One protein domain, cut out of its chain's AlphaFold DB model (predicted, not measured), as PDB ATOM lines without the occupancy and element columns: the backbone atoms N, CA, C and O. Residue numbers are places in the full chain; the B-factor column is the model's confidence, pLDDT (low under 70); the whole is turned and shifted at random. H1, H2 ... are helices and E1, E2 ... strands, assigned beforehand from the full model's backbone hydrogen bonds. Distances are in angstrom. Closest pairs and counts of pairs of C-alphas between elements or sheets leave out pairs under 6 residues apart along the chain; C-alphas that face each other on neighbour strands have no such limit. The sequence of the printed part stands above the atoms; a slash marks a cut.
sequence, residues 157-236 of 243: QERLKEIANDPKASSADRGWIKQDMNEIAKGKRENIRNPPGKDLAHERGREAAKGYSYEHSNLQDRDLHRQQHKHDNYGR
ATOM      1  N   GLN A 157       2.424 -42.774  18.246       92.00
ATOM      2  CA  GLN A 157       3.722 -42.583  17.591       92.00
ATOM      3  C   GLN A 157       4.753 -43.620  18.056       92.00
ATOM      4  O   GLN A 157       5.505 -44.132  17.233       92.00
ATOM      5  N   GLU A 158       4.766 -43.952  19.349       90.00
ATOM      6  CA  GLU A 158       5.609 -45.014  19.916       90.00
ATOM      7  C   GLU A 158       5.252 -46.363  19.298       90.00
ATOM      8  O   GLU A 158       6.120 -47.026  18.729       90.00
ATOM      9  N   ARG A 159       3.957 -46.699  19.261       93.00
ATOM     10  CA  ARG A 159       3.496 -47.956  18.675       93.00
ATOM     11  C   ARG A 159       3.860 -48.094  17.198       93.00
ATOM     12  O   ARG A 159       4.296 -49.156  16.762       93.00
ATOM     13  N   LEU A 160       3.722 -47.031  16.404       92.94
ATOM     14  CA  LEU A 160       4.130 -47.066  14.995       92.94
ATOM     15  C   LEU A 160       5.644 -47.305  14.851       92.94
ATOM     16  O   LEU A 160       6.050 -48.089  13.993       92.94
ATOM     17  N   LYS A 161       6.482 -46.704  15.708       94.19
ATOM     18  CA  LYS A 161       7.937 -46.957  15.719       94.19
ATOM     19  C   LYS A 161       8.272 -48.404  16.089       94.19
ATOM     20  O   LYS A 161       9.190 -48.973  15.502       94.19
ATOM     21  N   GLU A 162       7.536 -49.014  17.016       93.56
ATOM     22  CA  GLU A 162       7.690 -50.439  17.344       93.56
ATOM     23  C   GLU A 162       7.352 -51.327  16.147       93.56
ATOM     24  O   GLU A 162       8.148 -52.186  15.767       93.56
ATOM     25  N   ILE A 163       6.214 -51.069  15.493       93.00
ATOM     26  CA  ILE A 163       5.770 -51.815  14.307       93.00
ATOM     27  C   ILE A 163       6.807 -51.726  13.182       93.00
ATOM     28  O   ILE A 163       7.028 -52.709  12.479       93.00
ATOM     29  N   ALA A 164       7.501 -50.593  13.039       93.56
ATOM     30  CA  ALA A 164       8.580 -50.430  12.062       93.56
ATOM     31  C   ALA A 164       9.715 -51.463  12.228       93.56
ATOM     32  O   ALA A 164      10.374 -51.823  11.245       93.56
ATOM     33  N   ASN A 165       9.939 -51.936  13.457       93.50
ATOM     34  CA  ASN A 165      10.996 -52.879  13.817       93.50
ATOM     35  C   ASN A 165      10.486 -54.306  14.070       93.50
ATOM     36  O   ASN A 165      11.304 -55.220  14.157       93.50
ATOM     37  N   ASP A 166       9.171 -54.523  14.132       92.62
ATOM     38  CA  ASP A 166       8.579 -55.839  14.380       92.62
ATOM     39  C   ASP A 166       8.738 -56.773  13.160       92.62
ATOM     40  O   ASP A 166       8.165 -56.507  12.100       92.62
ATOM     41  N   PRO A 167       9.463 -57.903  13.261       93.25
ATOM     42  CA  PRO A 167       9.599 -58.848  12.152       93.25
ATOM     43  C   PRO A 167       8.268 -59.485  11.719       93.25
ATOM     44  O   PRO A 167       8.182 -59.966  10.588       93.25
ATOM     45  N   LYS A 168       7.237 -59.487  12.576       92.12
ATOM     46  CA  LYS A 168       5.899 -60.016  12.266       92.12
ATOM     47  C   LYS A 168       5.049 -59.040  11.450       92.12
ATOM     48  O   LYS A 168       4.060 -59.457  10.850       92.12
ATOM     49  N   ALA A 169       5.420 -57.761  11.403       90.38
ATOM     50  CA  ALA A 169       4.734 -56.770  10.588       90.38
ATOM     51  C   ALA A 169       5.135 -56.886   9.106       90.38
ATOM     52  O   ALA A 169       6.298 -57.144   8.763       90.38
ATOM     53  N   SER A 170       4.176 -56.642   8.205       93.94
ATOM     54  CA  SER A 170       4.414 -56.667   6.756       93.94
ATOM     55  C   SER A 170       5.586 -55.759   6.374       93.94
ATOM     56  O   SER A 170       5.715 -54.641   6.878       93.94
ATOM     57  N   SER A 171       6.448 -56.219   5.464       94.38
ATOM     58  CA  SER A 171       7.571 -55.415   4.962       94.38
ATOM     59  C   SER A 171       7.106 -54.100   4.330       94.38
ATOM     60  O   SER A 171       7.793 -53.091   4.481       94.38
ATOM     61  N   ALA A 172       5.928 -54.088   3.695       94.19
ATOM     62  CA  ALA A 172       5.338 -52.887   3.108       94.19
ATOM     63  C   ALA A 172       4.959 -51.851   4.180       94.19
ATOM     64  O   ALA A 172       5.336 -50.684   4.073       94.19
ATOM     65  N   ASP A 173       4.286 -52.287   5.250       94.12
ATOM     66  CA  ASP A 173       3.875 -51.408   6.353       94.12
ATOM     67  C   ASP A 173       5.098 -50.836   7.081       94.12
ATOM     68  O   ASP A 173       5.171 -49.638   7.361       94.12
ATOM     69  N   ARG A 174       6.107 -51.685   7.322       95.88
ATOM     70  CA  ARG A 174       7.387 -51.272   7.908       95.88
ATOM     71  C   ARG A 174       8.117 -50.259   7.040       95.88
ATOM     72  O   ARG A 174       8.633 -49.274   7.564       95.88
ATOM     73  N   GLY A 175       8.170 -50.493   5.730       96.81
ATOM     74  CA  GLY A 175       8.803 -49.585   4.775       96.81
ATOM     75  C   GLY A 175       8.146 -48.207   4.776       96.81
ATOM     76  O   GLY A 175       8.846 -47.201   4.878       96.81
ATOM     77  N   TRP A 176       6.811 -48.166   4.765       96.38
ATOM     78  CA  TRP A 176       6.043 -46.922   4.845       96.38
ATOM     79  C   TRP A 176       6.342 -46.133   6.123       96.38
ATOM     80  O   TRP A 176       6.641 -44.940   6.073       96.38
ATOM     81  N   ILE A 177       6.316 -46.802   7.279       95.69
ATOM     82  CA  ILE A 177       6.587 -46.145   8.561       95.69
ATOM     83  C   ILE A 177       8.029 -45.627   8.617       95.69
ATOM     84  O   ILE A 177       8.257 -44.487   9.022       95.69
ATOM     85  N   LYS A 178       9.009 -46.419   8.161       96.75
ATOM     86  CA  LYS A 178      10.418 -45.994   8.101       96.75
ATOM     87  C   LYS A 178      10.624 -44.806   7.164       96.75
ATOM     88  O   LYS A 178      11.436 -43.935   7.463       96.75
ATOM     89  N   GLN A 179       9.889 -44.743   6.055       96.50
ATOM     90  CA  GLN A 179       9.905 -43.575   5.181       96.50
ATOM     91  C   GLN A 179       9.434 -42.326   5.932       96.50
ATOM     92  O   GLN A 179      10.142 -41.322   5.921       96.50
ATOM     93  N   ASP A 180       8.289 -42.391   6.613       95.00
ATOM     94  CA  ASP A 180       7.780 -41.254   7.386       95.00
ATOM     95  C   ASP A 180       8.754 -40.868   8.521       95.00
ATOM     96  O   ASP A 180       8.998 -39.682   8.730       95.00
ATOM     97  N   MET A 181       9.407 -41.832   9.185       93.75
ATOM     98  CA  MET A 181      10.478 -41.558  10.161       93.75
ATOM     99  C   MET A 181      11.659 -40.796   9.539       93.75
ATOM    100  O   MET A 181      12.158 -39.835  10.126       93.75
ATOM    101  N   ASN A 182      12.086 -41.182   8.335       96.19
ATOM    102  CA  ASN A 182      13.153 -40.493   7.608       96.19
ATOM    103  C   ASN A 182      12.732 -39.086   7.160       96.19
ATOM    104  O   ASN A 182      13.563 -38.182   7.101       96.19
ATOM    105  N   GLU A 183      11.461 -38.881   6.820       95.06
ATOM    106  CA  GLU A 183      10.935 -37.560   6.472       95.06
ATOM    107  C   GLU A 183      10.847 -36.628   7.685       95.06
ATOM    108  O   GLU A 183      11.155 -35.442   7.549       95.06
ATOM    109  N   ILE A 184      10.520 -37.164   8.865       93.31
ATOM    110  CA  ILE A 184      10.572 -36.425  10.134       93.31
ATOM    111  C   ILE A 184      12.007 -36.021  10.463       93.31
ATOM    112  O   ILE A 184      12.263 -34.858  10.760       93.31
ATOM    113  N   ALA A 185      12.970 -36.938  10.322       94.31
ATOM    114  CA  ALA A 185      14.386 -36.627  10.525       94.31
ATOM    115  C   ALA A 185      14.898 -35.529   9.571       94.31
ATOM    116  O   ALA A 185      15.819 -34.791   9.906       94.31
ATOM    117  N   LYS A 186      14.282 -35.395   8.390       94.31
ATOM    118  CA  LYS A 186      14.564 -34.336   7.407       94.31
ATOM    119  C   LYS A 186      13.759 -33.049   7.639       94.31
ATOM    120  O   LYS A 186      13.833 -32.153   6.803       94.31
ATOM    121  N   GLY A 187      12.950 -32.971   8.697       93.44
ATOM    122  CA  GLY A 187      12.095 -31.820   8.999       93.44
ATOM    123  C   GLY A 187      10.941 -31.604   8.014       93.44
ATOM    124  O   GLY A 187      10.334 -30.540   8.008       93.44
ATOM    125  N   LYS A 188      10.627 -32.586   7.158       92.38
ATOM    126  CA  LYS A 188       9.531 -32.483   6.175       92.38
ATOM    127  C   LYS A 188       8.166 -32.825   6.770       92.38
ATOM    128  O   LYS A 188       7.140 -32.510   6.169       92.38
ATOM    129  N   ARG A 189       8.150 -33.523   7.908       88.56
ATOM    130  CA  ARG A 189       6.946 -33.948   8.629       88.56
ATOM    131  C   ARG A 189       7.174 -33.897  10.130       88.56
ATOM    132  O   ARG A 189       8.297 -34.034  10.594       88.56
ATOM    133  N   GLU A 190       6.081 -33.778  10.871       91.19
ATOM    134  CA  GLU A 190       6.102 -33.773  12.339       91.19
ATOM    135  C   GLU A 190       5.708 -35.132  12.938       91.19
ATOM    136  O   GLU A 190       6.140 -35.471  14.033       91.19
ATOM    137  N   ASN A 191       4.904 -35.931  12.223       89.94
ATOM    138  CA  ASN A 191       4.272 -37.141  12.759       89.94
ATOM    139  C   ASN A 191       4.257 -38.294  11.746       89.94
ATOM    140  O   ASN A 191       4.077 -38.078  10.545       89.94
ATOM    141  N   ILE A 192       4.373 -39.527  12.247       91.44
ATOM    142  CA  ILE A 192       4.245 -40.761  11.462       91.44
ATOM    143  C   ILE A 192       2.764 -41.012  11.174       91.44
ATOM    144  O   ILE A 192       1.928 -40.980  12.089       91.44
ATOM    145  N   ARG A 193       2.429 -41.284   9.911       93.44
ATOM    146  CA  ARG A 193       1.068 -41.625   9.485       93.44
ATOM    147  C   ARG A 193       0.870 -43.137   9.470       93.44
ATOM    148  O   ARG A 193       1.815 -43.911   9.342       93.44
ATOM    149  N   ASN A 194      -0.389 -43.557   9.547       92.50
ATOM    150  CA  ASN A 194      -0.720 -44.956   9.305       92.50
ATOM    151  C   ASN A 194      -0.427 -45.299   7.829       92.50
ATOM    152  O   ASN A 194      -0.643 -44.438   6.966       92.50
ATOM    153  N   PRO A 195       0.024 -46.529   7.527       93.44
ATOM    154  CA  PRO A 195       0.098 -47.022   6.159       93.44
ATOM    155  C   PRO A 195      -1.236 -46.881   5.413       93.44
ATOM    156  O   PRO A 195      -2.307 -46.963   6.026       93.44
ATOM    157  N   PRO A 196      -1.200 -46.653   4.090       93.31
ATOM    158  CA  PRO A 196      -2.403 -46.434   3.301       93.31
ATOM    159  C   PRO A 196      -3.349 -47.638   3.396       93.31
ATOM    160  O   PRO A 196      -2.932 -48.785   3.283       93.31
ATOM    161  N   GLY A 197      -4.638 -47.366   3.614       90.00
ATOM    162  CA  GLY A 197      -5.671 -48.402   3.741       90.00
ATOM    163  C   GLY A 197      -5.757 -49.072   5.117       90.00
ATOM    164  O   GLY A 197      -6.688 -49.845   5.341       90.00
ATOM    165  N   LYS A 198      -4.859 -48.741   6.056       92.75
ATOM    166  CA  LYS A 198      -4.809 -49.357   7.385       92.75
ATOM    167  C   LYS A 198      -5.044 -48.362   8.509       92.75
ATOM    168  O   LYS A 198      -4.605 -47.213   8.458       92.75
ATOM    169  N   ASP A 199      -5.687 -48.853   9.558       90.69
ATOM    170  CA  ASP A 199      -5.857 -48.148  10.818       90.69
ATOM    171  C   ASP A 199      -5.111 -48.874  11.934       90.69
ATOM    172  O   ASP A 199      -4.921 -50.090  11.905       90.69
ATOM    173  N   LEU A 200      -4.677 -48.099  12.925       90.62
ATOM    174  CA  LEU A 200      -4.118 -48.646  14.149       90.62
ATOM    175  C   LEU A 200      -5.292 -49.033  15.053       90.62
ATOM    176  O   LEU A 200      -5.969 -48.161  15.601       90.62
ATOM    177  N   ALA A 201      -5.574 -50.328  15.119       89.62
ATOM    178  CA  ALA A 201      -6.752 -50.888  15.759       89.62
ATOM    179  C   ALA A 201      -6.384 -51.510  17.103       89.62
ATOM    180  O   ALA A 201      -5.438 -52.291  17.192       89.62
ATOM    181  N   HIS A 202      -7.135 -51.187  18.152       85.38
ATOM    182  CA  HIS A 202      -6.936 -51.816  19.454       85.38
ATOM    183  C   HIS A 202      -7.275 -53.306  19.407       85.38
ATOM    184  O   HIS A 202      -8.210 -53.736  18.725       85.38
ATOM    185  N   GLU A 203      -6.536 -54.093  20.180       88.50
ATOM    186  CA  GLU A 203      -6.839 -55.501  20.368       88.50
ATOM    187  C   GLU A 203      -8.210 -55.693  21.023       88.50
ATOM    188  O   GLU A 203      -8.643 -54.931  21.892       88.50
ATOM    189  N   ARG A 204      -8.899 -56.768  20.630       87.50
ATOM    190  CA  ARG A 204     -10.170 -57.151  21.253       87.50
ATOM    191  C   ARG A 204      -9.952 -57.421  22.734       87.50
ATOM    192  O   ARG A 204      -9.129 -58.259  23.092       87.50
ATOM    193  N   GLY A 205     -10.728 -56.751  23.574       83.06
ATOM    194  CA  GLY A 205     -10.618 -56.792  25.025       83.06
ATOM    195  C   GLY A 205      -9.707 -55.726  25.635       83.06
ATOM    196  O   GLY A 205      -9.773 -55.566  26.849       83.06
ATOM    197  N   ARG A 206      -8.922 -54.998  24.827       85.25
ATOM    198  CA  ARG A 206      -8.011 -53.919  25.248       85.25
ATOM    199  C   ARG A 206      -8.275 -52.638  24.457       85.25
ATOM    200  O   ARG A 206      -7.379 -52.020  23.889       85.25
ATOM    201  N   GLU A 207      -9.547 -52.273  24.351       79.69
ATOM    202  CA  GLU A 207      -9.984 -51.140  23.542       79.69
ATOM    203  C   GLU A 207      -9.815 -49.796  24.261       79.69
ATOM    204  O   GLU A 207      -9.955 -49.709  25.480       79.69
ATOM    205  N   ALA A 208      -9.643 -48.716  23.490       75.06
ATOM    206  CA  ALA A 208      -9.598 -47.342  24.005       75.06
ATOM    207  C   ALA A 208     -10.777 -46.990  24.929       75.06
ATOM    208  O   ALA A 208     -10.622 -46.223  25.875       75.06
ATOM    209  N   ALA A 209     -11.964 -47.552  24.666       70.88
ATOM    210  CA  ALA A 209     -13.162 -47.344  25.480       70.88
ATOM    211  C   ALA A 209     -13.018 -47.857  26.926       70.88
ATOM    212  O   ALA A 209     -13.787 -47.441  27.788       70.88
ATOM    213  N   LYS A 210     -12.047 -48.741  27.178       71.00
ATOM    214  CA  LYS A 210     -11.691 -49.287  28.495       71.00
ATOM    215  C   LYS A 210     -10.432 -48.639  29.086       71.00
ATOM    216  O   LYS A 210      -9.978 -49.055  30.139       71.00
ATOM    217  N   GLY A 211      -9.868 -47.629  28.420       72.88
ATOM    218  CA  GLY A 211      -8.698 -46.888  28.900       72.88
ATOM    219  C   GLY A 211      -7.338 -47.418  28.435       72.88
ATOM    220  O   GLY A 211      -6.321 -46.834  28.797       72.88
ATOM    221  N   TYR A 212      -7.287 -48.462  27.601       79.50
ATOM    222  CA  TYR A 212      -6.024 -48.993  27.068       79.50
ATOM    223  C   TYR A 212      -5.451 -48.112  25.958       79.50
ATOM    224  O   TYR A 212      -6.166 -47.756  25.021       79.50
ATOM    225  N   SER A 213      -4.157 -47.804  26.043       83.75
ATOM    226  CA  SER A 213      -3.421 -47.007  25.056       83.75
ATOM    227  C   SER A 213      -3.212 -47.759  23.731       83.75
ATOM    228  O   SER A 213      -3.565 -48.934  23.583       83.75
ATOM    229  N   TYR A 214      -2.603 -47.092  22.744       85.56
ATOM    230  CA  TYR A 214      -2.201 -47.738  21.490       85.56
ATOM    231  C   TYR A 214      -1.072 -48.770  21.664       85.56
ATOM    232  O   TYR A 214      -0.724 -49.435  20.695       85.56
ATOM    233  N   GLU A 215      -0.519 -48.972  22.858       86.88
ATOM    234  CA  GLU A 215       0.447 -50.050  23.119       86.88
ATOM    235  C   GLU A 215      -0.125 -51.429  22.738       86.88
ATOM    236  O   GLU A 215       0.528 -52.225  22.069       86.88
ATOM    237  N   HIS A 216      -1.404 -51.670  23.041       87.88
ATOM    238  CA  HIS A 216      -2.117 -52.900  22.676       87.88
ATOM    239  C   HIS A 216      -2.929 -52.728  21.391       87.88
ATOM    240  O   HIS A 216      -4.127 -53.022  21.341       87.88
ATOM    241  N   SER A 217      -2.301 -52.189  20.350       89.75
ATOM    242  CA  SER A 217      -2.941 -52.001  19.048       89.75
ATOM    243  C   SER A 217      -2.092 -52.544  17.907       89.75
ATOM    244  O   SER A 217      -0.869 -52.577  17.984       89.75
ATOM    245  N   ASN A 218      -2.735 -52.981  16.830       91.88
ATOM    246  CA  ASN A 218      -2.081 -53.557  15.661       91.88
ATOM    247  C   ASN A 218      -2.609 -52.896  14.386       91.88
ATOM    248  O   ASN A 218      -3.727 -52.378  14.354       91.88
ATOM    249  N   LEU A 219      -1.800 -52.890  13.323       92.94
ATOM    250  CA  LEU A 219      -2.268 -52.405  12.027       92.94
ATOM    251  C   LEU A 219      -3.287 -53.383  11.450       92.94
ATOM    252  O   LEU A 219      -3.005 -54.569  11.289       92.94
ATOM    253  N   GLN A 220      -4.452 -52.858  11.102       91.44
ATOM    254  CA  GLN A 220      -5.562 -53.623  10.558       91.44
ATOM    255  C   GLN A 220      -6.126 -52.900   9.340       91.44
ATOM    256  O   GLN A 220      -6.151 -51.667   9.297       91.44
ATOM    257  N   ASP A 221      -6.598 -53.656   8.351       93.00
ATOM    258  CA  ASP A 221      -7.278 -53.061   7.205       93.00
ATOM    259  C   ASP A 221      -8.506 -52.285   7.676       93.00
ATOM    260  O   ASP A 221      -9.308 -52.760   8.490       93.00
ATOM    261  N   ARG A 222      -8.645 -51.066   7.163       90.50
ATOM    262  CA  ARG A 222      -9.658 -50.113   7.620       90.50
ATOM    263  C   ARG A 222     -11.078 -50.662   7.498       90.50
ATOM    264  O   ARG A 222     -11.915 -50.392   8.358       90.50
ATOM    265  N   ASP A 223     -11.349 -51.448   6.462       90.00
ATOM    266  CA  ASP A 223     -12.671 -52.033   6.236       90.00
ATOM    267  C   ASP A 223     -12.991 -53.111   7.279       90.00
ATOM    268  O   ASP A 223     -14.077 -53.102   7.863       90.00
ATOM    269  N   LEU A 224     -12.010 -53.960   7.609       91.06
ATOM    270  CA  LEU A 224     -12.121 -54.970   8.663       91.06
ATOM    271  C   LEU A 224     -12.302 -54.310  10.042       91.06
ATOM    272  O   LEU A 224     -13.155 -54.729  10.828       91.06
ATOM    273  N   HIS A 225     -11.544 -53.248  10.323       85.88
ATOM    274  CA  HIS A 225     -11.634 -52.487  11.573       85.88
ATOM    275  C   HIS A 225     -13.014 -51.827  11.749       85.88
ATOM    276  O   HIS A 225     -13.640 -51.916  12.807       85.88
ATOM    277  N   ARG A 226     -13.559 -51.231  10.681       82.94
ATOM    278  CA  ARG A 226     -14.912 -50.649  10.681       82.94
ATOM    279  C   ARG A 226     -15.997 -51.705  10.849       82.94
ATOM    280  O   ARG A 226     -16.952 -51.486  11.597       82.94
ATOM    281  N   GLN A 227     -15.856 -52.845  10.175       86.00
ATOM    282  CA  GLN A 227     -16.788 -53.958  10.320       86.00
ATOM    283  C   GLN A 227     -16.798 -54.470  11.763       86.00
ATOM    284  O   GLN A 227     -17.868 -54.697  12.323       86.00
ATOM    285  N   GLN A 228     -15.632 -54.572  12.400       81.06
ATOM    286  CA  GLN A 228     -15.530 -54.930  13.809       81.06
ATOM    287  C   GLN A 228     -16.312 -53.952  14.703       81.06
ATOM    288  O   GLN A 228     -17.154 -54.400  15.484       81.06
ATOM    289  N   HIS A 229     -16.136 -52.640  14.516       77.19
ATOM    290  CA  HIS A 229     -16.866 -51.623  15.282       77.19
ATOM    291  C   HIS A 229     -18.389 -51.689  15.145       77.19
ATOM    292  O   HIS A 229     -19.108 -51.405  16.108       77.19
ATOM    293  N   LYS A 230     -18.891 -52.126  13.984       81.88
ATOM    294  CA  LYS A 230     -20.323 -52.369  13.764       81.88
ATOM    295  C   LYS A 230     -20.873 -53.462  14.688       81.88
ATOM    296  O   LYS A 230     -22.009 -53.356  15.151       81.88
ATOM    297  N   HIS A 231     -20.087 -54.500  14.971       79.06
ATOM    298  CA  HIS A 231     -20.519 -55.633  15.793       79.06
ATOM    299  C   HIS A 231     -20.230 -55.426  17.285       79.06
ATOM    300  O   HIS A 231     -21.085 -55.736  18.120       79.06
ATOM    301  N   ASP A 232     -19.074 -54.853  17.629       76.12
ATOM    302  CA  ASP A 232     -18.614 -54.708  19.014       76.12
ATOM    303  C   ASP A 232     -18.972 -53.366  19.681       76.12
ATOM    304  O   ASP A 232     -18.643 -53.151  20.851       76.12
ATOM    305  N   ASN A 233     -19.712 -52.498  18.976       79.25
ATOM    306  CA  ASN A 233     -20.102 -51.162  19.438       79.25
ATOM    307  C   ASN A 233     -18.889 -50.353  19.916       79.25
ATOM    308  O   ASN A 233     -18.830 -49.917  21.071       79.25
ATOM    309  N   TYR A 234     -17.908 -50.185  19.027       72.25
ATOM    310  CA  TYR A 234     -16.652 -49.489  19.324       72.25
ATOM    311  C   TYR A 234     -15.884 -50.113  20.504       72.25
ATOM    312  O   TYR A 234     -15.333 -49.404  21.346       72.25
ATOM    313  N   GLY A 235     -15.893 -51.445  20.599       69.75
ATOM    314  CA  GLY A 235     -15.207 -52.205  21.648       69.75
ATOM    315  C   GLY A 235     -15.952 -52.323  22.982       69.75
ATOM    316  O   GLY A 235     -15.524 -53.077  23.853       69.75
ATOM    317  N   ARG A 236     -17.084 -51.630  23.162       75.88
ATOM    318  CA  ARG A 236     -17.830 -51.613  24.436       75.88
ATOM    319  C   ARG A 236     -18.495 -52.945  24.777       75.88
ATOM    320  O   ARG A 236     -18.741 -53.214  25.945       75.88
TER     321      ARG A 236
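AT A GLANCE: This is residues 157 to 236 of the 243 residues of the protein "Ntox8 domain-containing protein" of Emticicia sp. TH156 (UniProt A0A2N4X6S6). A small two-stranded hairpin, E1 and E2, stands in the middle of an elongated domain, with the helix pair H1 and H2 toward one end and the single helix H3 toward the other. H1 and H2 meet at a steep angle, and H3 follows E2 with no residue between them, folds back, and lies nearer to E1 than to E2 by its pairs of C-alphas within 10 A, 17 with E1 and 2 with E2. The printed part has 80 residues, with three named helices and two named strands in the order H1, H2, E1, E2, H3; the sheet, in the order E1, E2, is antiparallel and the class is mixed, helices and strands. It is only just compact, close to loose, with a radius of gyration of the C-alphas of 13.5 A and spans of 41 by 23 by 23 A.

HOW THE PARTS SIT: Start with H1, residues 157 to 165, and H2, residues 171 to 185, which touch through residues 173 to 178 alone of H2. Their closest C-alphas are those of Ala 164 and Arg 174, 4.4 A apart, and they run opposite ways at a steep tilt of 53 degrees. Next find E1, residues 198 to 202, and E2, residues 217 to 221, an antiparallel hairpin with 143 degrees between their directions. Look there at N 199 and O 220, 2.9 A apart, and N 218 and O 201, 2.8 A apart, both within hydrogen-bond range. The closest C-alphas of H1 and E2 are those of Arg 159 and Ser 217, 7.6 A apart. In H3, residues 222 to 232, Arg 222 has its C-alpha 4.9 A from that of Lys 198, the closest pair of H3 and E1. H3 is apart from H1 and from H2. In H2 and H3 every O i to N i+4 pair is within hydrogen-bond range; in H1 it is 4 of 5.

IN THESE COORDINATES: Find C-alpha 157 at (3.722, -42.583, 17.591); from there H1 runs 13.2 A to C-alpha 165. H2 runs 20.7 A from C-alpha 171 to C-alpha 185. E1 begins with C-alpha 198 at (-4.809, -49.357, 7.385) and is 12.5 A long, and E2 is 12.7 A long. H3 runs 15.2 A to C-alpha 232 at (-18.614, -54.708, 19.014).

THE WHOLE: The two C-alphas farthest apart are those of Lys 186 and His 231, 41.9 A. The printed part has no cut. Look for the long links at residues 186 to 197, between H2 and E1, and 203 to 216, between E1 and E2; the links from H1 to H2 and from E2 to H3 are tight. The mean pLDDT of the printed part is 88.7, and residue 235 is under 70.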